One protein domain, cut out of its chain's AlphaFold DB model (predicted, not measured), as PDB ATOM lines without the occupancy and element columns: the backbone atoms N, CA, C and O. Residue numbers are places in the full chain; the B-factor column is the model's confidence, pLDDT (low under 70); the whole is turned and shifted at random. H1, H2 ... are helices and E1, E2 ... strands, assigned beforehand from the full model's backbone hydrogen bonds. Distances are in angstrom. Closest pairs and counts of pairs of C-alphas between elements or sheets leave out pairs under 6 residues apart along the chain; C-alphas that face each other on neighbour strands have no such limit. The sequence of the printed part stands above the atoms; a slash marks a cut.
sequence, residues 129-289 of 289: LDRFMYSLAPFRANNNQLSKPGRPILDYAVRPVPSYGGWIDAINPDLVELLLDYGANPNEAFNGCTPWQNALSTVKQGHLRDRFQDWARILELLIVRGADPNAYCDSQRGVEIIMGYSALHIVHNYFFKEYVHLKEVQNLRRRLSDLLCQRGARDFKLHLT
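This is residues 129 to 289 of the 289 residues of an uncharacterized protein of Botrytis tulipae (UniProt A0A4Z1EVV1). Six helices stack as three antiparallel pairs, H2 with H4, H5 with H6 and H7 with H8, making two rows side by side: H2, H5, H7 in one and H4, H6, H8 in the other. A strand hairpin, E1 and E2, reaches outward beside H5 and H7, while H1 lies off near H4. The printed part has 161 residues, with eight named helices and two strands in the order H1 H2 H3 H4 H5 H6 E1 E2 H7 H8; the sheet E1 - E2 is antiparallel and the class is mostly helix. It is compact and rounded, with a radius of gyration of the C-alphas of 15.8 A and spans of 45 by 40 by 36 A.

H1 is residues 129 to 136, with C-alpha 129 at (189.575, 302.403, 337.805). H2 is residues 153 to 158, H3 residues 167 to 170 and H4 residues 173 to 181, 12.2 A long. H5, residues 195 to 204, measures 14.2 A, and H6, residues 212 to 224, 18.4 A. E1, residues 232 to 237, measures 15.9 A; E2, residues 240 to 246, 18.1 A. H7 is residues 247 to 255. H8, residues 263 to 278, measures 23.0 A and ends at C-alpha 278 (210.922, 306.167, 353.280).

H5 and H6 are the hub, each touching three helices. They form a helical hairpin, closest at the C-alphas of Trp 196 and Leu 222, 6.8 A, with a shallow tilt of 32 degrees, only just short of steep. H2 touches H5, Asp 155 to Pro 195 at 4.5 A between C-alphas. H4 touches H6, the same way at 12 degrees, with C-alphas 173 and 218 5.4 A apart. H7 touches H5, C-alphas 204 and 254 at 5.4 A. With its residues 269 to 276 alone, H8 touches H7, opposite ways at 12 degrees, closest at C-alphas 248 and 273, 6.6 A. In the hairpin E1 and E2, N 233 and O 245 are 2.9 A apart, within hydrogen-bond range. H3 touches no helix. Every O i to N i+4 pair is within hydrogen-bond range in H4, H5, H6 and H8, against 2 of 4 in H1, 1 of 2 in H2 and 4 of 5 in H7; H3 is too short for such a pair.

The C-alphas farthest apart, those of Leu 129 and Thr 289, are 52.1 A apart. The printed part has no cut and ends at the chain's last residue. The links H1 to H2 and H4 to H5 are long. Residues 244 to 245 of E2 pair antiparallel with residues 285 to 286. The mean pLDDT of the printed part is 81.5, with residues 129 to 145, 160 to 168, 236 to 237 and 283 to 289 under 70.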
ATOM      1  N   LEU A 129     188.874 303.095 336.720       50.06
ATOM      2  CA  LEU A 129     189.575 302.403 337.805       50.06
ATOM      3  C   LEU A 129     190.480 301.265 337.326       50.06
ATOM      4  O   LEU A 129     191.461 300.985 338.008       50.06
ATOM      5  N   ASP A 130     190.229 300.670 336.157       57.12
ATOM      6  CA  ASP A 130     191.142 299.668 335.595       57.12
ATOM      7  C   ASP A 130     192.501 300.317 335.342       57.12
ATOM      8  O   ASP A 130     193.527 299.820 335.794       57.12
ATOM      9  N   ARG A 131     192.509 301.509 334.733       55.03
ATOM     10  CA  ARG A 131     193.732 302.277 334.444       55.03
ATOM     11  C   ARG A 131     194.542 302.614 335.703       55.03
ATOM     12  O   ARG A 131     195.767 302.633 335.647       55.03
ATOM     13  N   PHE A 132     193.866 302.853 336.828       53.38
ATOM     14  CA  PHE A 132     194.500 303.170 338.110       53.38
ATOM     15  C   PHE A 132     194.996 301.912 338.844       53.38
ATOM     16  O   PHE A 132     196.084 301.914 339.415       53.38
ATOM     17  N   MET A 133     194.244 300.809 338.778       48.59
ATOM     18  CA  MET A 133     194.636 299.524 339.370       48.59
ATOM     19  C   MET A 133     195.767 298.834 338.582       48.59
ATOM     20  O   MET A 133     196.596 298.156 339.189       48.59
ATOM     21  N   TYR A 134     195.877 299.071 337.267       54.44
ATOM     22  CA  TYR A 134     196.998 298.612 336.432       54.44
ATOM     23  C   TYR A 134     198.350 299.254 336.806       54.44
ATOM     24  O   TYR A 134     199.379 298.606 336.647       54.44
ATOM     25  N   SER A 135     198.356 300.475 337.355       49.91
ATOM     26  CA  SER A 135     199.572 301.194 337.794       49.91
ATOM     27  C   SER A 135     200.163 300.653 339.111       49.91
ATOM     28  O   SER A 135     201.353 300.820 339.388       49.91
ATOM     29  N   LEU A 136     199.352 299.953 339.915       44.50
ATOM     30  CA  LEU A 136     199.746 299.419 341.225       44.50
ATOM     31  C   LEU A 136     200.048 297.918 341.221       44.50
ATOM     32  O   LEU A 136     200.698 297.425 342.146       44.50
ATOM     33  N   ALA A 137     199.600 297.178 340.204       46.09
ATOM     34  CA  ALA A 137     200.015 295.795 340.044       46.09
ATOM     35  C   ALA A 137     201.504 295.788 339.658       46.09
ATOM     36  O   ALA A 137     201.869 296.427 338.671       46.09
ATOM     37  N   PRO A 138     202.386 295.082 340.387       49.59
ATOM     38  CA  PRO A 138     203.765 294.917 339.964       49.59
ATOM     39  C   PRO A 138     203.762 294.022 338.724       49.59
ATOM     40  O   PRO A 138     203.933 292.806 338.812       49.59
ATOM     41  N   PHE A 139     203.552 294.625 337.555       50.53
ATOM     42  CA  PHE A 139     203.846 294.021 336.270       50.53
ATOM     43  C   PHE A 139     205.369 293.907 336.197       50.53
ATOM     44  O   PHE A 139     206.078 294.712 335.602       50.53
ATOM     45  N   ARG A 140     205.913 292.891 336.873       49.09
ATOM     46  CA  ARG A 140     207.232 292.376 336.543       49.09
ATOM     47  C   ARG A 140     207.069 291.732 335.180       49.09
ATOM     48  O   ARG A 140     206.747 290.548 335.080       49.09
ATOM     49  N   ALA A 141     207.239 292.526 334.128       49.81
ATOM     50  CA  ALA A 141     207.594 291.985 332.837       49.81
ATOM     51  C   ALA A 141     208.868 291.164 333.077       49.81
ATOM     52  O   ALA A 141     209.965 291.700 333.159       49.81
ATOM     53  N   ASN A 142     208.720 289.847 333.250       47.31
ATOM     54  CA  ASN A 142     209.841 288.910 333.390       47.31
ATOM     55  C   ASN A 142     210.729 288.885 332.133       47.31
ATOM     56  O   ASN A 142     211.740 288.192 332.090       47.31
ATOM     57  N   ASN A 143     210.359 289.665 331.120       50.22
ATOM     58  CA  ASN A 143     211.109 289.884 329.915       50.22
ATOM     59  C   ASN A 143     211.712 291.288 330.012       50.22
ATOM     60  O   ASN A 143     211.010 292.278 329.819       50.22
ATOM     61  N   ASN A 144     213.021 291.356 330.271       59.84
ATOM     62  CA  ASN A 144     213.884 292.536 330.122       59.84
ATOM     63  C   ASN A 144     213.927 293.024 328.653       59.84
ATOM     64  O   ASN A 144     214.985 293.283 328.105       59.84
ATOM     65  N   GLN A 145     212.799 293.107 327.958       61.41
ATOM     66  CA  GLN A 145     212.717 293.432 326.533       61.41
ATOM     67  C   GLN A 145     212.937 294.930 326.259       61.41
ATOM     68  O   GLN A 145     213.253 295.296 325.132       61.41
ATOM     69  N   LEU A 146     212.837 295.783 327.287       79.94
ATOM     70  CA  LEU A 146     213.388 297.145 327.258       79.94
ATOM     71  C   LEU A 146     214.906 297.185 327.490       79.94
ATOM     72  O   LEU A 146     215.525 298.220 327.234       79.94
ATOM     73  N   SER A 147     215.508 296.080 327.945       80.25
ATOM     74  CA  SER A 147     216.958 295.958 328.011       80.25
ATOM     75  C   SER A 147     217.476 295.766 326.598       80.25
ATOM     76  O   SER A 147     217.185 294.789 325.904       80.25
ATOM     77  N   LYS A 148     218.241 296.753 326.167       84.31
ATOM     78  CA  LYS A 148     219.006 296.727 324.933       84.31
ATOM     79  C   LYS A 148     220.471 296.927 325.302       84.31
ATOM     80  O   LYS A 148     220.749 297.566 326.319       84.31
ATOM     81  N   PRO A 149     221.423 296.429 324.497       82.88
ATOM     82  CA  PRO A 149     222.811 296.813 324.691       82.88
ATOM     83  C   PRO A 149     222.945 298.340 324.597       82.88
ATOM     84  O   PRO A 149     222.193 299.008 323.882       82.88
ATOM     85  N   GLY A 150     223.913 298.900 325.313       88.25
ATOM     86  CA  GLY A 150     224.174 300.335 325.297       88.25
ATOM     87  C   GLY A 150     223.306 301.120 326.281       88.25
ATOM     88  O   GLY A 150     223.113 300.713 327.423       88.25
ATOM     89  N   ARG A 151     222.841 302.297 325.850       89.38
ATOM     90  CA  ARG A 151     222.167 303.266 326.722       89.38
ATOM     91  C   ARG A 151     220.737 302.805 327.069       89.38
ATOM     92  O   ARG A 151     219.992 302.507 326.135       89.38
ATOM     93  N   PRO A 152     220.318 302.785 328.349       93.25
ATOM     94  CA  PRO A 152     218.972 302.388 328.756       93.25
ATOM     95  C   PRO A 152     217.906 303.259 328.103       93.25
ATOM     96  O   PRO A 152     218.085 304.471 327.973       93.25
ATOM     97  N   ILE A 153     216.770 302.670 327.726       93.62
ATOM     98  CA  ILE A 153     215.702 303.410 327.037       93.62
ATOM     99  C   ILE A 153     215.161 304.572 327.884       93.62
ATOM    100  O   ILE A 153     214.928 305.666 327.372       93.62
ATOM    101  N   LEU A 154     215.047 304.358 329.197       95.50
ATOM    102  CA  LEU A 154     214.607 305.366 330.159       95.50
ATOM    103  C   LEU A 154     215.564 306.555 330.218       95.50
ATOM    104  O   LEU A 154     215.130 307.681 330.441       95.50
ATOM    105  N   ASP A 155     216.850 306.326 329.949       93.81
ATOM    106  CA  ASP A 155     217.852 307.381 329.967       93.81
ATOM    107  C   ASP A 155     217.620 308.430 328.870       93.81
ATOM    108  O   ASP A 155     217.923 309.603 329.063       93.81
ATOM    109  N   TYR A 156     217.036 308.047 327.728       91.44
ATOM    110  CA  TYR A 156     216.665 309.005 326.678       91.44
ATOM    111  C   TYR A 156     215.494 309.898 327.101       91.44
ATOM    112  O   TYR A 156     215.456 311.057 326.700       91.44
ATOM    113  N   ALA A 157     214.571 309.383 327.922       93.44
ATOM    114  CA  ALA A 157     213.406 310.129 328.400       93.44
ATOM    115  C   ALA A 157     213.767 311.143 329.499       93.44
ATOM    116  O   ALA A 157     213.171 312.214 329.576       93.44
ATOM    117  N   VAL A 158     214.756 310.818 330.341       93.00
ATOM    118  CA  VAL A 158     215.169 311.657 331.487       93.00
ATOM    119  C   VAL A 158     216.434 312.480 331.226       93.00
ATOM    120  O   VAL A 158     216.897 313.219 332.095       93.00
ATOM    121  N   ARG A 159     217.010 312.362 330.026       85.94
ATOM    122  CA  ARG A 159     218.150 313.163 329.568       85.94
ATOM    123  C   ARG A 159     218.027 313.438 328.063       85.94
ATOM    124  O   ARG A 159     218.758 312.830 327.269       85.94
ATOM    125  N   PRO A 160     217.122 314.349 327.657       68.44
ATOM    126  CA  PRO A 160     217.057 314.804 326.274       68.44
ATOM    127  C   PRO A 160     218.349 315.568 325.913       68.44
ATOM    128  O   PRO A 160     218.806 316.444 326.641       68.44
ATOM    129  N   VAL A 161     218.976 315.188 324.799       67.62
ATOM    130  CA  VAL A 161     220.237 315.735 324.238       67.62
ATOM    131  C   VAL A 161     219.897 316.442 322.908       67.62
ATOM    132  O   VAL A 161     219.023 315.891 322.231       67.62
ATOM    133  N   PRO A 162     220.574 317.526 322.432       60.19
ATOM    134  CA  PRO A 162     221.823 318.149 322.897       60.19
ATOM    135  C   PRO A 162     221.732 319.636 323.317       60.19
ATOM    136  O   PRO A 162     220.722 320.313 323.174       60.19
ATOM    137  N   SER A 163     222.882 320.132 323.774       51.84
ATOM    138  CA  SER A 163     223.347 321.446 324.262       51.84
ATOM    139  C   SER A 163     222.830 322.744 323.607       51.84
ATOM    140  O   SER A 163     223.228 323.826 324.034       51.84
ATOM    141  N   TYR A 164     221.979 322.681 322.583       54.12
ATOM    142  CA  TYR A 164     221.538 323.836 321.802       54.12
ATOM    143  C   TYR A 164     220.021 324.066 321.945       54.12
ATOM    144  O   TYR A 164     219.211 323.604 321.149       54.12
ATOM    145  N   GLY A 165     219.643 324.814 322.986       52.75
ATOM    146  CA  GLY A 165     218.620 325.869 322.894       52.75
ATOM    147  C   GLY A 165     217.141 325.589 323.209       52.75
ATOM    148  O   GLY A 165     216.489 326.525 323.674       52.75
ATOM    149  N   GLY A 166     216.596 324.377 323.024       62.88
ATOM    150  CA  GLY A 166     215.124 324.182 323.060       62.88
ATOM    151  C   GLY A 166     214.584 322.857 323.619       62.88
ATOM    152  O   GLY A 166     213.411 322.565 323.470       62.88
ATOM    153  N   TRP A 167     215.410 322.026 324.254       69.00
ATOM    154  CA  TRP A 167     215.064 320.610 324.500       69.00
ATOM    155  C   TRP A 167     214.241 320.337 325.748       69.00
ATOM    156  O   TRP A 167     213.749 319.225 325.926       69.00
ATOM    157  N   ILE A 168     214.074 321.342 326.602       66.12
ATOM    158  CA  ILE A 168     213.198 321.199 327.758       66.12
ATOM    159  C   ILE A 168     211.748 320.927 327.340       66.12
ATOM    160  O   ILE A 168     210.987 320.331 328.098       66.12
ATOM    161  N   ASP A 169     211.414 321.276 326.097       76.19
ATOM    162  CA  ASP A 169     210.084 321.105 325.542       76.19
ATOM    163  C   ASP A 169     209.735 319.630 325.286       76.19
ATOM    164  O   ASP A 169     208.573 319.247 325.418       76.19
ATOM    165  N   ALA A 170     210.740 318.780 325.031       78.81
ATOM    166  CA  ALA A 170     210.565 317.352 324.737       78.81
ATOM    167  C   ALA A 170     210.329 316.477 325.983       78.81
ATOM    168  O   ALA A 170     210.082 315.275 325.867       78.81
ATOM    169  N   ILE A 171     210.429 317.054 327.181       89.12
ATOM    170  CA  ILE A 171     210.203 316.331 328.430       89.12
ATOM    171  C   ILE A 171     208.739 315.917 328.508       89.12
ATOM    172  O   ILE A 171     207.841 316.713 328.242       89.12
ATOM    173  N   ASN A 172     208.491 314.669 328.888       93.06
ATOM    174  CA  ASN A 172     207.139 314.141 328.980       93.06
ATOM    175  C   ASN A 172     207.041 313.153 330.160       93.06
ATOM    176  O   ASN A 172     207.529 312.024 330.048       93.06
ATOM    177  N   PRO A 173     206.431 313.550 331.294       95.81
ATOM    178  CA  PRO A 173     206.250 312.662 332.441       95.81
ATOM    179  C   PRO A 173     205.427 311.412 332.122       95.81
ATOM    180  O   PRO A 173     205.740 310.346 332.644       95.81
ATOM    181  N   ASP A 174     204.431 311.512 331.237       95.12
ATOM    182  CA  ASP A 174     203.592 310.372 330.852       95.12
ATOM    183  C   ASP A 174     204.398 309.344 330.038       95.12
ATOM    184  O   ASP A 174     204.177 308.140 330.151       95.12
ATOM    185  N   LEU A 175     205.390 309.793 329.261       94.69
ATOM    186  CA  LEU A 175     206.324 308.897 328.575       94.69
ATOM    187  C   LEU A 175     207.251 308.176 329.565       94.69
ATOM    188  O   LEU A 175     207.527 306.990 329.394       94.69
ATOM    189  N   VAL A 176     207.732 308.871 330.600       96.31
ATOM    190  CA  VAL A 176     208.539 308.257 331.669       96.31
ATOM    191  C   VAL A 176     207.716 307.218 332.430       96.31
ATOM    192  O   VAL A 176     208.193 306.104 332.641       96.31
ATOM    193  N   GLU A 177     206.479 307.559 332.795       95.38
ATOM    194  CA  GLU A 177     205.525 306.650 333.435       95.38
ATOM    195  C   GLU A 177     205.284 305.406 332.572       95.38
ATOM    196  O   GLU A 177     205.474 304.291 333.055       95.38
ATOM    197  N   LEU A 178     205.017 305.592 331.274       93.69
ATOM    198  CA  LEU A 178     204.851 304.504 330.311       93.69
ATOM    199  C   LEU A 178     206.077 303.576 330.268       93.69
ATOM    200  O   LEU A 178     205.931 302.360 330.300       93.69
ATOM    201  N   LEU A 179     207.298 304.110 330.196       94.19
ATOM    202  CA  LEU A 179     208.498 303.264 330.158       94.19
ATOM    203  C   LEU A 179     208.684 302.479 331.464       94.19
ATOM    204  O   LEU A 179     209.050 301.303 331.425       94.19
ATOM    205  N   LEU A 180     208.409 303.102 332.611       93.81
ATOM    206  CA  LEU A 180     208.477 302.447 333.918       93.81
ATOM    207  C   LEU A 180     207.387 301.373 334.083       93.81
ATOM    208  O   LEU A 180     207.657 300.330 334.676       93.81
ATOM    209  N   ASP A 181     206.182 301.592 333.547       90.00
ATOM    210  CA  ASP A 181     205.097 300.596 333.493       90.00
ATOM    211  C   ASP A 181     205.498 299.349 332.706       90.00
ATOM    212  O   ASP A 181     205.115 298.235 333.053       90.00
ATOM    213  N   TYR A 182     206.325 299.527 331.677       88.38
ATOM    214  CA  TYR A 182     206.836 298.444 330.840       88.38
ATOM    215  C   TYR A 182     208.162 297.859 331.353       88.38
ATOM    216  O   TYR A 182     208.829 297.102 330.646       88.38
ATOM    217  N   GLY A 183     208.538 298.170 332.599       90.19
ATOM    218  CA  GLY A 183     209.663 297.542 333.288       90.19
ATOM    219  C   GLY A 183     211.020 298.197 333.043       90.19
ATOM    220  O   GLY A 183     212.045 297.573 333.322       90.19
ATOM    221  N   ALA A 184     211.069 299.435 332.540       93.38
ATOM    222  CA  ALA A 184     212.333 300.155 332.463       93.38
ATOM    223  C   ALA A 184     212.912 300.356 333.872       93.38
ATOM    224  O   ALA A 184     212.205 300.768 334.792       93.38
ATOM    225  N   ASN A 185     214.202 300.073 334.050       94.56
ATOM    226  CA  ASN A 185     214.834 300.123 335.363       94.56
ATOM    227  C   ASN A 185     215.517 301.489 335.591       94.56
ATOM    228  O   ASN A 185     216.480 301.810 334.888       94.56
ATOM    229  N   PRO A 186     215.094 302.289 336.594       97.00
ATOM    230  CA  PRO A 186     215.712 303.585 336.891       97.00
ATOM    231  C   PRO A 186     217.167 303.480 337.368       97.00
ATOM    232  O   PRO A 186     217.886 304.479 337.319       97.00
ATOM    233  N   ASN A 187     217.601 302.288 337.789       96.38
ATOM    234  CA  ASN A 187     218.949 301.989 338.266       96.38
ATOM    235  C   ASN A 187     219.792 301.202 337.241       96.38
ATOM    236  O   ASN A 187     220.839 300.664 337.599       96.38
ATOM    237  N   GLU A 188     219.351 301.075 335.982       94.44
ATOM    238  CA  GLU A 188     220.144 300.414 334.936       94.44
ATOM    239  C   GLU A 188     221.363 301.274 334.586       94.44
ATOM    240  O   GLU A 188     221.233 302.349 334.006       94.44
ATOM    241  N   ALA A 189     222.557 300.843 334.988       92.56
ATOM    242  CA  ALA A 189     223.770 301.630 334.802       92.56
ATOM    243  C   ALA A 189     224.295 301.544 333.362       92.56
ATOM    244  O   ALA A 189     224.416 300.466 332.785       92.56
ATOM    245  N   PHE A 190     224.704 302.687 332.818       89.75
ATOM    246  CA  PHE A 190     225.395 302.807 331.542       89.75
ATOM    247  C   PHE A 190     226.441 303.915 331.607       89.75
ATOM    248  O   PHE A 190     226.158 305.032 332.036       89.75
ATOM    249  N   ASN A 191     227.673 303.601 331.195       87.56
ATOM    250  CA  ASN A 191     228.826 304.498 331.331       87.56
ATOM    251  C   ASN A 191     228.973 305.082 332.752       87.56
ATOM    252  O   ASN A 191     229.262 306.262 332.919       87.56
ATOM    253  N   GLY A 192     228.737 304.252 333.774       89.62
ATOM    254  CA  GLY A 192     228.860 304.638 335.184       89.62
ATOM    255  C   GLY A 192     227.684 305.438 335.758       89.62
ATOM    256  O   GLY A 192     227.688 305.705 336.954       89.62
ATOM    257  N   CYS A 193     226.670 305.774 334.956       91.69
ATOM    258  CA  CYS A 193     225.496 306.520 335.408       91.69
ATOM    259  C   CYS A 193     224.200 305.751 335.140       91.69
ATOM    260  O   CYS A 193     224.049 305.082 334.122       91.69
ATOM    261  N   THR A 194     223.232 305.896 336.032       95.00
ATOM    262  CA  THR A 194     221.863 305.389 335.875       95.00
ATOM    263  C   THR A 194     220.927 306.477 335.325       95.00
ATOM    264  O   THR A 194     221.229 307.667 335.485       95.00
ATOM    265  N   PRO A 195     219.763 306.120 334.741       95.88
ATOM    266  CA  PRO A 195     218.711 307.081 334.407       95.88
ATOM    267  C   PRO A 195     218.357 308.003 335.573       95.88
ATOM    268  O   PRO A 195     218.222 309.212 335.393       95.88
ATOM    269  N   TRP A 196     218.286 307.459 336.789       96.62
ATOM    270  CA  TRP A 196     218.045 308.250 337.990       96.62
ATOM    271  C   TRP A 196     219.125 309.312 338.238       96.62
ATOM    272  O   TRP A 196     218.812 310.492 338.401       96.62
ATOM    273  N   GLN A 197     220.404 308.929 338.201       94.88
ATOM    274  CA  GLN A 197     221.513 309.877 338.364       94.88
ATOM    275  C   GLN A 197     221.549 310.923 337.244       94.88
ATOM    276  O   GLN A 197     221.855 312.088 337.494       94.88
ATOM    277  N   ASN A 198     221.212 310.535 336.013       93.06
ATOM    278  CA  ASN A 198     221.131 311.465 334.893       93.06
ATOM    279  C   ASN A 198     219.975 312.464 335.063       93.06
ATOM    280  O   ASN A 198     220.182 313.656 334.835       93.06
ATOM    281  N   ALA A 199     218.803 312.032 335.544       94.56
ATOM    282  CA  ALA A 199     217.692 312.924 335.885       94.56
ATOM    283  C   ALA A 199     218.098 313.943 336.966       94.56
ATOM    284  O   ALA A 199     217.905 315.148 336.799       94.56
ATOM    285  N   LEU A 200     218.738 313.468 338.042       93.56
ATOM    286  CA  LEU A 200     219.268 314.300 339.126       93.56
ATOM    287  C   LEU A 200     220.314 315.312 338.635       93.56
ATOM    288  O   LEU A 200     220.284 316.488 339.007       93.56
ATOM    289  N   SER A 201     221.228 314.877 337.768       90.94
ATOM    290  CA  SER A 201     222.217 315.760 337.149       90.94
ATOM    291  C   SER A 201     221.550 316.841 336.296       90.94
ATOM    292  O   SER A 201     221.969 317.997 336.352       90.94
ATOM    293  N   THR A 202     220.502 316.496 335.540       88.31
ATOM    294  CA  THR A 202     219.750 317.463 334.729       88.31
ATOM    295  C   THR A 202     219.096 318.526 335.606       88.31
ATOM    296  O   THR A 202     219.290 319.719 335.373       88.31
ATOM    297  N   VAL A 203     218.394 318.127 336.672       90.00
ATOM    298  CA  VAL A 203     217.737 319.097 337.564       90.00
ATOM    299  C   VAL A 203     218.723 319.963 338.348       90.00
ATOM    300  O   VAL A 203     218.446 321.131 338.614       90.00
ATOM    301  N   LYS A 204     219.910 319.434 338.667       88.81
ATOM    302  CA  LYS A 204     220.983 320.181 339.337       88.81
ATOM    303  C   LYS A 204     221.511 321.348 338.498       88.81
ATOM    304  O   LYS A 204     221.941 322.348 339.070       88.81
ATOM    305  N   GLN A 205     221.488 321.237 337.169       84.81
ATOM    306  CA  GLN A 205     221.959 322.297 336.270       84.81
ATOM    307  C   GLN A 205     221.051 323.540 336.280       84.81
ATOM    308  O   GLN A 205     221.461 324.578 335.776       84.81
ATOM    309  N   GLY A 206     219.864 323.474 336.900       71.75
ATOM    310  CA  GLY A 206     219.087 324.655 337.296       71.75
ATOM    311  C   GLY A 206     218.334 325.371 336.173       71.75
ATOM    312  O   GLY A 206     217.760 326.422 336.405       71.75
ATOM    313  N   HIS A 207     218.278 324.822 334.961       75.88
ATOM    314  CA  HIS A 207     217.617 325.474 333.824       75.88
ATOM    315  C   HIS A 207     216.264 324.848 333.488       75.88
ATOM    316  O   HIS A 207     216.025 324.488 332.340       75.88
ATOM    317  N   LEU A 208     215.378 324.719 334.483       82.31
ATOM    318  CA  LEU A 208     214.102 324.007 334.316       82.31
ATOM    319  C   LEU A 208     212.968 324.845 333.706       82.31
ATOM    320  O   LEU A 208     211.907 324.300 333.409       82.31
ATOM    321  N   ARG A 209     213.203 326.147 333.487       82.56
ATOM    322  CA  ARG A 209     212.240 327.104 332.914       82.56
ATOM    323  C   ARG A 209     210.840 326.935 333.540       82.56
ATOM    324  O   ARG A 209     210.700 326.969 334.761       82.56
ATOM    325  N   ASP A 210     209.823 326.759 332.709       86.00
ATOM    326  CA  ASP A 210     208.414 326.526 333.025       86.00
ATOM    327  C   ASP A 210     208.061 325.036 333.215       86.00
ATOM    328  O   ASP A 210     206.950 324.707 333.622       86.00
ATOM    329  N   ARG A 211     209.014 324.118 333.012       89.44
ATOM    330  CA  ARG A 211     208.817 322.656 333.083       89.44
ATOM    331  C   ARG A 211     209.111 322.067 334.468       89.44
ATOM    332  O   ARG A 211     209.363 320.873 334.620       89.44
ATOM    333  N   PHE A 212     209.091 322.900 335.508       89.94
ATOM    334  CA  PHE A 212     209.373 322.493 336.887       89.94
ATOM    335  C   PHE A 212     208.430 321.382 337.387       89.94
ATOM    336  O   PHE A 212     208.885 320.405 337.984       89.94
ATOM    337  N   GLN A 213     207.124 321.513 337.127       90.69
ATOM    338  CA  GLN A 213     206.127 320.529 337.562       90.69
ATOM    339  C   GLN A 213     206.334 319.168 336.881       90.69
ATOM    340  O   GLN A 213     206.214 318.131 337.535       90.69
ATOM    341  N   ASP A 214     206.729 319.168 335.607       92.94
ATOM    342  CA  ASP A 214     207.025 317.940 334.868       92.94
ATOM    343  C   ASP A 214     208.229 317.213 335.453       92.94
ATOM    344  O   ASP A 214     208.165 316.013 335.718       92.94
ATOM    345  N   TRP A 215     209.312 317.937 335.742       93.31
ATOM    346  CA  TRP A 215     210.474 317.351 336.407       93.31
ATOM    347  C   TRP A 215     210.143 316.812 337.789       93.31
ATOM    348  O   TRP A 215     210.600 315.732 338.146       93.31
ATOM    349  N   ALA A 216     209.327 317.529 338.557       92.94
ATOM    350  CA  ALA A 216     208.902 317.061 339.863       92.94
ATOM    351  C   ALA A 216     208.152 315.728 339.768       92.94
ATOM    352  O   ALA A 216     208.439 314.807 340.535       92.94
ATOM    353  N   ARG A 217     207.245 315.613 338.788       94.62
ATOM    354  CA  ARG A 217     206.517 314.373 338.509       94.62
ATOM    355  C   ARG A 217     207.456 313.260 338.047       94.62
ATOM    356  O   ARG A 217     207.323 312.139 338.520       94.62
ATOM    357  N   ILE A 218     208.438 313.555 337.196       95.69
ATOM    358  CA  ILE A 218     209.452 312.581 336.759       95.69
ATOM    359  C   ILE A 218     210.274 312.061 337.942       95.69
ATOM    360  O   ILE A 218     210.432 310.851 338.084       95.69
ATOM    361  N   LEU A 219     210.776 312.944 338.813       95.44
ATOM    362  CA  LEU A 219     211.545 312.533 339.992       95.44
ATOM    363  C   LEU A 219     210.699 311.660 340.924       95.44
ATOM    364  O   LEU A 219     211.172 310.626 341.396       95.44
ATOM    365  N   GLU A 220     209.443 312.043 341.154       94.06
ATOM    366  CA  GLU A 220     208.507 311.239 341.934       94.06
ATOM    367  C   GLU A 220     208.293 309.848 341.322       94.06
ATOM    368  O   GLU A 220     208.430 308.849 342.031       94.06
ATOM    369  N   LEU A 221     208.000 309.776 340.019       96.06
ATOM    370  CA  LEU A 221     207.803 308.517 339.300       96.06
ATOM    371  C   LEU A 221     209.015 307.597 339.469       96.06
ATOM    372  O   LEU A 221     208.855 306.432 339.827       96.06
ATOM    373  N   LEU A 222     210.231 308.119 339.289       96.50
ATOM    374  CA  LEU A 222     211.461 307.341 339.445       96.50
ATOM    375  C   LEU A 222     211.606 306.791 340.877       96.50
ATOM    376  O   LEU A 222     211.867 305.599 341.041       96.50
ATOM    377  N   ILE A 223     211.371 307.608 341.913       94.06
ATOM    378  CA  ILE A 223     211.458 307.175 343.323       94.06
ATOM    379  C   ILE A 223     210.402 306.110 343.645       94.06
ATOM    380  O   ILE A 223     210.716 305.062 344.220       94.06
ATOM    381  N   VAL A 224     209.146 306.341 343.249       92.62
ATOM    382  CA  VAL A 224     208.040 305.391 343.460       92.62
ATOM    383  C   VAL A 224     208.333 304.057 342.769       92.62
ATOM    384  O   VAL A 224     208.064 302.995 343.338       92.62
ATOM    385  N   ARG A 225     208.972 304.092 341.595       94.38
ATOM    386  CA  ARG A 225     209.368 302.910 340.813       94.38
ATOM    387  C   ARG A 225     210.734 302.332 341.191       94.38
ATOM    388  O   ARG A 225     211.246 301.459 340.499       94.38
ATOM    389  N   GLY A 226     211.275 302.731 342.343       94.81
ATOM    390  CA  GLY A 226     212.410 302.059 342.972       94.81
ATOM    391  C   GLY A 226     213.780 302.596 342.575       94.81
ATOM    392  O   GLY A 226     214.758 301.864 342.708       94.81
ATOM    393  N   ALA A 227     213.875 303.845 342.114       96.31
ATOM    394  CA  ALA A 227     215.157 304.535 342.020       96.31
ATOM    395  C   ALA A 227     215.886 304.517 343.374       96.31
ATOM    396  O   ALA A 227     215.260 304.702 344.422       96.31
ATOM    397  N   ASP A 228     217.198 304.282 343.348       95.50
ATOM    398  CA  ASP A 228     218.018 304.212 344.555       95.50
ATOM    399  C   ASP A 228     218.095 305.591 345.237       95.50
ATOM    400  O   ASP A 228     218.697 306.530 344.698       95.50
ATOM    401  N   PRO A 229     217.520 305.751 346.442       92.06
ATOM    402  CA  PRO A 229     217.539 307.026 347.150       92.06
ATOM    403  C   PRO A 229     218.937 307.434 347.633       92.06
ATOM    404  O   PRO A 229     219.145 308.600 347.970       92.06
ATOM    405  N   ASN A 230     219.883 306.492 347.685       91.81
ATOM    406  CA  ASN A 230     221.268 306.728 348.079       91.81
ATOM    407  C   ASN A 230     222.196 306.914 346.872       91.81
ATOM    408  O   ASN A 230     223.411 306.971 347.048       91.81
ATOM    409  N   ALA A 231     221.653 307.041 345.657       92.56
ATOM    410  CA  ALA A 231     222.454 307.371 344.492       92.56
ATOM    411  C   ALA A 231     223.160 308.728 344.669       92.56
ATOM    412  O   ALA A 231     222.584 309.700 345.179       92.56
ATOM    413  N   TYR A 232     224.403 308.794 344.195       91.31
ATOM    414  CA  TYR A 232     225.216 310.007 344.181       91.31
ATOM    415  C   TYR A 232     225.409 310.499 342.750       91.31
ATOM    416  O   TYR A 232     225.573 309.698 341.830       91.31
ATOM    417  N   CYS A 233     225.411 311.816 342.560       88.44
ATOM    418  CA  CYS A 233     225.801 312.431 341.296       88.44
ATOM    419  C   CYS A 233     227.095 313.214 341.479       88.44
ATOM    420  O   CYS A 233     227.144 314.193 342.234       88.44
ATOM    421  N   ASP A 234     228.111 312.815 340.727       85.69
ATOM    422  CA  ASP A 234     229.391 313.502 340.692       85.69
ATOM    423  C   ASP A 234     229.281 314.791 339.872       85.69
ATOM    424  O   ASP A 234     228.724 314.816 338.772       85.69
ATOM    425  N   SER A 235     229.824 315.895 340.386       72.25
ATOM    426  CA  SER A 235     230.221 317.008 339.519       72.25
ATOM    427  C   SER A 235     231.635 316.768 339.018       72.25
ATOM    428  O   SER A 235     232.594 316.948 339.770       72.25
ATOM    429  N   GLN A 236     231.750 316.409 337.743       68.19
ATOM    430  CA  GLN A 236     233.020 316.442 337.030       68.19
ATOM    431  C   GLN A 236     233.281 317.857 336.504       68.19
ATOM    432  O   GLN A 236     232.385 318.504 335.954       68.19
ATOM    433  N   ARG A 237     234.518 318.335 336.656       58.31
ATOM    434  CA  ARG A 237     235.014 319.544 335.985       58.31
ATOM    435  C   ARG A 237     236.337 319.187 335.311       58.31
ATOM    436  O   ARG A 237     237.401 319.324 335.901       58.31
ATOM    437  N   GLY A 238     236.265 318.682 334.083       72.94
ATOM    438  CA  GLY A 238     237.425 318.078 333.422       72.94
ATOM    439  C   GLY A 238     237.645 316.641 333.897       72.94
ATOM    440  O   GLY A 238     236.694 315.866 333.921       72.94
ATOM    441  N   VAL A 239     238.886 316.288 334.249       72.06
ATOM    442  CA  VAL A 239     239.275 314.913 334.635       72.06
ATOM    443  C   VAL A 239     239.060 314.638 336.133       72.06
ATOM    444  O   VAL A 239     238.971 313.484 336.539       72.06
ATOM    445  N   GLU A 240     238.925 315.677 336.961       76.31
ATOM    446  CA  GLU A 240     238.787 315.532 338.415       76.31
ATOM    447  C   GLU A 240     237.315 315.530 338.860       76.31
ATOM    448  O   GLU A 240     236.505 316.385 338.470       76.31
ATOM    449  N   ILE A 241     236.972 314.555 339.709       72.62
ATOM    450  CA  ILE A 241     235.701 314.502 340.437       72.62
ATOM    451  C   ILE A 241     235.847 315.403 341.662       72.62
ATOM    452  O   ILE A 241     236.588 315.084 342.581       72.62
ATOM    453  N   ILE A 242     235.141 316.535 341.676       75.50
ATOM    454  CA  ILE A 242     235.340 317.566 342.713       75.50
ATOM    455  C   ILE A 242     234.381 317.381 343.897       75.50
ATOM    456  O   ILE A 242     234.680 317.782 345.021       75.50
ATOM    457  N   MET A 243     233.183 316.835 343.661       83.56
ATOM    458  CA  MET A 243     232.171 316.688 344.712       83.56
ATOM    459  C   MET A 243     231.051 315.732 344.297       83.56
ATOM    460  O   MET A 243     230.482 315.887 343.211       83.56
ATOM    461  N   GLY A 244     230.698 314.801 345.184       87.81
ATOM    462  CA  GLY A 244     229.516 313.950 345.058       87.81
ATOM    463  C   GLY A 244     228.340 314.530 345.845       87.81
ATOM    464  O   GLY A 244     228.501 314.980 346.982       87.81
ATOM    465  N   TYR A 245     227.147 314.523 345.252       90.94
ATOM    466  CA  TYR A 245     225.919 314.985 345.904       90.94
ATOM    467  C   TYR A 245     224.917 313.840 345.985       90.94
ATOM    468  O   TYR A 245     224.640 313.211 344.966       90.94
ATOM    469  N   SER A 246     224.364 313.582 347.172       91.75
ATOM    470  CA  SER A 246     223.271 312.617 347.322       91.75
ATOM    471  C   SER A 246     222.016 313.096 346.585       91.75
ATOM    472  O   SER A 246     221.800 314.303 346.409       91.75
ATOM    473  N   ALA A 247     221.149 312.160 346.201       91.06
ATOM    474  CA  ALA A 247     219.840 312.475 345.634       91.06
ATOM    475  C   ALA A 247     219.046 313.455 346.515       91.06
ATOM    476  O   ALA A 247     218.523 314.459 346.026       91.06
ATOM    477  N   LEU A 248     219.029 313.210 347.830       89.38
ATOM    478  CA  LEU A 248     218.361 314.073 348.802       89.38
ATOM    479  C   LEU A 248     218.948 315.489 348.798       89.38
ATOM    480  O   LEU A 248     218.200 316.465 348.765       89.38
ATOM    481  N   HIS A 249     220.276 315.621 348.742       89.88
ATOM    482  CA  HIS A 249     220.927 316.924 348.683       89.88
ATOM    483  C   HIS A 249     220.563 317.694 347.407       89.88
ATOM    484  O   HIS A 249     220.307 318.898 347.475       89.88
ATOM    485  N   ILE A 250     220.524 317.022 346.252       90.38
ATOM    486  CA  ILE A 250     220.141 317.638 344.971       90.38
ATOM    487  C   ILE A 250     218.697 318.132 345.030       90.38
ATOM    488  O   ILE A 250     218.434 319.300 344.733       90.38
ATOM    489  N   VAL A 251     217.777 317.276 345.479       88.12
ATOM    490  CA  VAL A 251     216.361 317.626 345.624       88.12
ATOM    491  C   VAL A 251     216.196 318.803 346.588       88.12
ATOM    492  O   VAL A 251     215.536 319.778 346.247       88.12
ATOM    493  N   HIS A 252     216.847 318.795 347.754       86.19
ATOM    494  CA  HIS A 252     216.691 319.867 348.740       86.19
ATOM    495  C   HIS A 252     217.320 321.200 348.341       86.19
ATOM    496  O   HIS A 252     216.733 322.239 348.650       86.19
ATOM    497  N   ASN A 253     218.524 321.181 347.767       86.75
ATOM    498  CA  ASN A 253     219.361 322.379 347.654       86.75
ATOM    499  C   ASN A 253     219.435 322.943 346.238       86.75
ATOM    500  O   ASN A 253     219.736 324.125 346.083       86.75
ATOM    501  N   TYR A 254     219.162 322.125 345.219       87.38
ATOM    502  CA  TYR A 254     219.257 322.546 343.825       87.38
ATOM    503  C   TYR A 254     217.881 322.638 343.177       87.38
ATOM    504  O   TYR A 254     217.531 323.702 342.674       87.38
ATOM    505  N   PHE A 255     217.069 321.582 343.261       85.62
ATOM    506  CA  PHE A 255     215.802 321.518 342.525       85.62
ATOM    507  C   PHE A 255     214.815 322.634 342.902       85.62
ATOM    508  O   PHE A 255     214.182 323.234 342.039       85.62
ATOM    509  N   PHE A 256     214.719 322.969 344.190       86.38
ATOM    510  CA  PHE A 256     213.779 323.983 344.682       86.38
ATOM    511  C   PHE A 256     214.383 325.376 344.868       86.38
ATOM    512  O   PHE A 256     213.681 326.281 345.322       86.38
ATOM    513  N   LYS A 257     215.673 325.567 344.559       87.44
ATOM    514  CA  LYS A 257     216.400 326.800 344.898       87.44
ATOM    515  C   LYS A 257     215.747 328.044 344.295       87.44
ATOM    516  O   LYS A 257     215.608 329.050 344.984       87.44
ATOM    517  N   GLU A 258     215.317 327.957 343.041       84.44
ATOM    518  CA  GLU A 258     214.715 329.082 342.311       84.44
ATOM    519  C   GLU A 258     213.224 329.277 342.630       84.44
ATOM    520  O   GLU A 258     212.677 330.357 342.425       84.44
ATOM    521  N   TYR A 259     212.577 328.269 343.219       85.25
ATOM    522  CA  TYR A 259     211.123 328.229 343.399       85.25
ATOM    523  C   TYR A 259     210.681 328.240 344.871       85.25
ATOM    524  O   TYR A 259     209.512 328.014 345.179       85.25
ATOM    525  N   VAL A 260     211.597 328.530 345.804       85.25
ATOM    526  CA  VAL A 260     211.346 328.508 347.262       85.25
ATOM    527  C   VAL A 260     210.207 329.434 347.715       85.25
ATOM    528  O   VAL A 260     209.610 329.222 348.771       85.25
ATOM    529  N   HIS A 261     209.901 330.452 346.908       83.50
ATOM    530  CA  HIS A 261     208.856 331.436 347.161       83.50
ATOM    531  C   HIS A 261     207.438 330.911 346.869       83.50
ATOM    532  O   HIS A 261     206.464 331.519 347.308       83.50
ATOM    533  N   LEU A 262     207.295 329.781 346.168       83.00
ATOM    534  CA  LEU A 262     205.996 329.189 345.848       83.00
ATOM    535  C   LEU A 262     205.560 328.212 346.954       83.00
ATOM    536  O   LEU A 262     206.290 327.299 347.337       83.00
ATOM    537  N   LYS A 263     204.334 328.354 347.472       84.75
ATOM    538  CA  LYS A 263     203.813 327.472 348.537       84.75
ATOM    539  C   LYS A 263     203.684 326.013 348.081       84.75
ATOM    540  O   LYS A 263     204.001 325.096 348.835       84.75
ATOM    541  N   GLU A 264     203.254 325.797 346.841       82.12
ATOM    542  CA  GLU A 264     203.115 324.463 346.234       82.12
ATOM    543  C   GLU A 264     204.448 323.709 346.204       82.12
ATOM    544  O   GLU A 264     204.508 322.509 346.475       82.12
ATOM    545  N   VAL A 265     205.539 324.445 345.988       84.88
ATOM    546  CA  VAL A 265     206.905 323.923 345.975       84.88
ATOM    547  C   VAL A 265     207.325 323.394 347.340       84.88
ATOM    548  O   VAL A 265     208.010 322.378 347.415       84.88
ATOM    549  N   GLN A 266     206.883 324.011 348.436       85.19
ATOM    550  CA  GLN A 266     207.209 323.526 349.780       85.19
ATOM    551  C   GLN A 266     206.536 322.183 350.086       85.19
ATOM    552  O   GLN A 266     207.164 321.301 350.677       85.19
ATOM    553  N   ASN A 267     205.285 322.006 349.651       85.44
ATOM    554  CA  ASN A 267     204.569 320.736 349.794       85.44
ATOM    555  C   ASN A 267     205.231 319.638 348.959       85.44
ATOM    556  O   ASN A 267     205.471 318.540 349.457       85.44
ATOM    557  N   LEU A 268     205.574 319.956 347.711       86.06
ATOM    558  CA  LEU A 268     206.270 319.041 346.817       86.06
ATOM    559  C   LEU A 268     207.662 318.671 347.342       86.06
ATOM    560  O   LEU A 268     208.039 317.501 347.318       86.06
ATOM    561  N   ARG A 269     208.400 319.643 347.889       86.69
ATOM    562  CA  ARG A 269     209.684 319.414 348.557       86.69
ATOM    563  C   ARG A 269     209.546 318.429 349.692       86.69
ATOM    564  O   ARG A 269     210.293 317.457 349.725       86.69
ATOM    565  N   ARG A 270     208.586 318.653 350.588       87.38
ATOM    566  CA  ARG A 270     208.320 317.735 351.698       87.38
ATOM    567  C   ARG A 270     208.003 316.333 351.176       87.38
ATOM    568  O   ARG A 270     208.683 315.396 351.562       87.38
ATOM    569  N   ARG A 271     207.088 316.215 350.210       89.62
ATOM    570  CA  ARG A 271     206.692 314.934 349.602       89.62
ATOM    571  C   ARG A 271     207.873 314.161 349.007       89.62
ATOM    572  O   ARG A 271     208.041 312.992 349.330       89.62
ATOM    573  N   LEU A 272     208.699 314.790 348.165       86.06
ATOM    574  CA  LEU A 272     209.861 314.116 347.564       86.06
ATOM    575  C   LEU A 272     210.895 313.703 348.619       86.06
ATOM    576  O   LEU A 272     211.483 312.629 348.520       86.06
ATOM    577  N   SER A 273     211.090 314.536 349.640       85.94
ATOM    578  CA  SER A 273     212.011 314.244 350.743       85.94
ATOM    579  C   SER A 273     211.515 313.062 351.570       85.94
ATOM    580  O   SER A 273     212.273 312.136 351.837       85.94
ATOM    581  N   ASP A 274     210.224 313.051 351.906       86.12
ATOM    582  CA  ASP A 274     209.585 311.963 352.641       86.12
ATOM    583  C   ASP A 274     209.673 310.651 351.855       86.12
ATOM    584  O   ASP A 274     210.026 309.625 352.432       86.12
ATOM    585  N   LEU A 275     209.435 310.676 350.537       85.00
ATOM    586  CA  LEU A 275     209.580 309.501 349.669       85.00
ATOM    587  C   LEU A 275     211.016 308.957 349.665       85.00
ATOM    588  O   LEU A 275     211.219 307.751 349.803       85.00
ATOM    589  N   LEU A 276     212.015 309.834 349.543       85.19
ATOM    590  CA  LEU A 276     213.425 309.447 349.607       85.19
ATOM    591  C   LEU A 276     213.774 308.841 350.975       85.19
ATOM    592  O   LEU A 276     214.362 307.759 351.038       85.19
ATOM    593  N   CYS A 277     213.357 309.478 352.069       84.50
ATOM    594  CA  CYS A 277     213.569 308.983 353.430       84.50
ATOM    595  C   CYS A 277     212.885 307.628 353.670       84.50
ATOM    596  O   CYS A 277     213.506 306.723 354.223       84.50
ATOM    597  N   GLN A 278     211.646 307.444 353.203       86.31
ATOM    598  CA  GLN A 278     210.922 306.167 353.280       86.31
ATOM    599  C   GLN A 278     211.643 305.041 352.533       86.31
ATOM    600  O   GLN A 278     211.554 303.879 352.927       86.31
ATOM    601  N   ARG A 279     212.383 305.373 351.471       87.62
ATOM    602  CA  ARG A 279     213.216 304.419 350.728       87.62
ATOM    603  C   ARG A 279     214.600 304.209 351.349       87.62
ATOM    604  O   ARG A 279     215.350 303.364 350.872       87.62
ATOM    605  N   GLY A 280     214.927 304.919 352.428       86.38
ATOM    606  CA  GLY A 280     216.192 304.787 353.145       86.38
ATOM    607  C   GLY A 280     217.287 305.740 352.669       86.38
ATOM    608  O   GLY A 280     218.463 305.416 352.848       86.38
ATOM    609  N   ALA A 281     216.929 306.886 352.072       85.31
ATOM    610  CA  ALA A 281     217.880 307.963 351.799       85.31
ATOM    611  C   ALA A 281     218.596 308.385 353.079       85.31
ATOM    612  O   ALA A 281     217.971 308.586 354.123       85.31
ATOM    613  N   ARG A 282     219.901 308.607 352.974       81.38
ATOM    614  CA  ARG A 282     220.694 309.235 354.027       81.38
ATOM    615  C   ARG A 282     221.276 310.541 353.500       81.38
ATOM    616  O   ARG A 282     221.823 310.584 352.398       81.38
ATOM    617  N   ASP A 283     221.147 311.615 354.275       69.75
ATOM    618  CA  ASP A 283     221.727 312.901 353.891       69.75
ATOM    619  C   ASP A 283     223.238 312.874 354.133       69.75
ATOM    620  O   ASP A 283     223.707 312.949 355.268       69.75
ATOM    621  N   PHE A 284     224.007 312.725 353.059       65.56
ATOM    622  CA  PHE A 284     225.458 312.802 353.109       65.56
ATOM    623  C   PHE A 284     225.973 313.766 352.051       65.56
ATOM    624  O   PHE A 284     225.688 313.626 350.859       65.56
ATOM    625  N   LYS A 285     226.812 314.701 352.494       57.09
ATOM    626  CA  LYS A 285     227.738 315.423 351.629       57.09
ATOM    627  C   LYS A 285     229.096 314.745 351.757       57.09
ATOM    628  O   LYS A 285     229.718 314.820 352.815       57.09
ATOM    629  N   LEU A 286     229.529 314.060 350.704       58.12
ATOM    630  CA  LEU A 286     230.837 313.412 350.674       58.12
ATOM    631  C   LEU A 286     231.828 314.340 349.973       58.12
ATOM    632  O   LEU A 286     231.653 314.703 348.809       58.12
ATOM    633  N   HIS A 287     232.868 314.734 350.702       53.97
ATOM    634  CA  HIS A 287     234.062 315.303 350.096       53.97
ATOM    635  C   HIS A 287     234.859 314.140 349.501       53.97
ATOM    636  O   HIS A 287     235.426 313.344 350.243       53.97
ATOM    637  N   LEU A 288     234.823 314.006 348.174       51.81
ATOM    638  CA  LEU A 288     235.679 313.074 347.446       51.81
ATOM    639  C   LEU A 288     237.040 313.768 347.307       51.81
ATOM    640  O   LEU A 288     237.112 314.841 346.712       51.81
ATOM    641  N   THR A 289     238.048 313.231 347.994       44.56
ATOM    642  CA  THR A 289     239.437 313.722 348.012       44.56
ATOM    643  C   THR A 289     240.193 313.325 346.764       44.56
ATOM    644  O   THR A 289     240.056 312.137 346.388       44.56
TER     645      THR A 289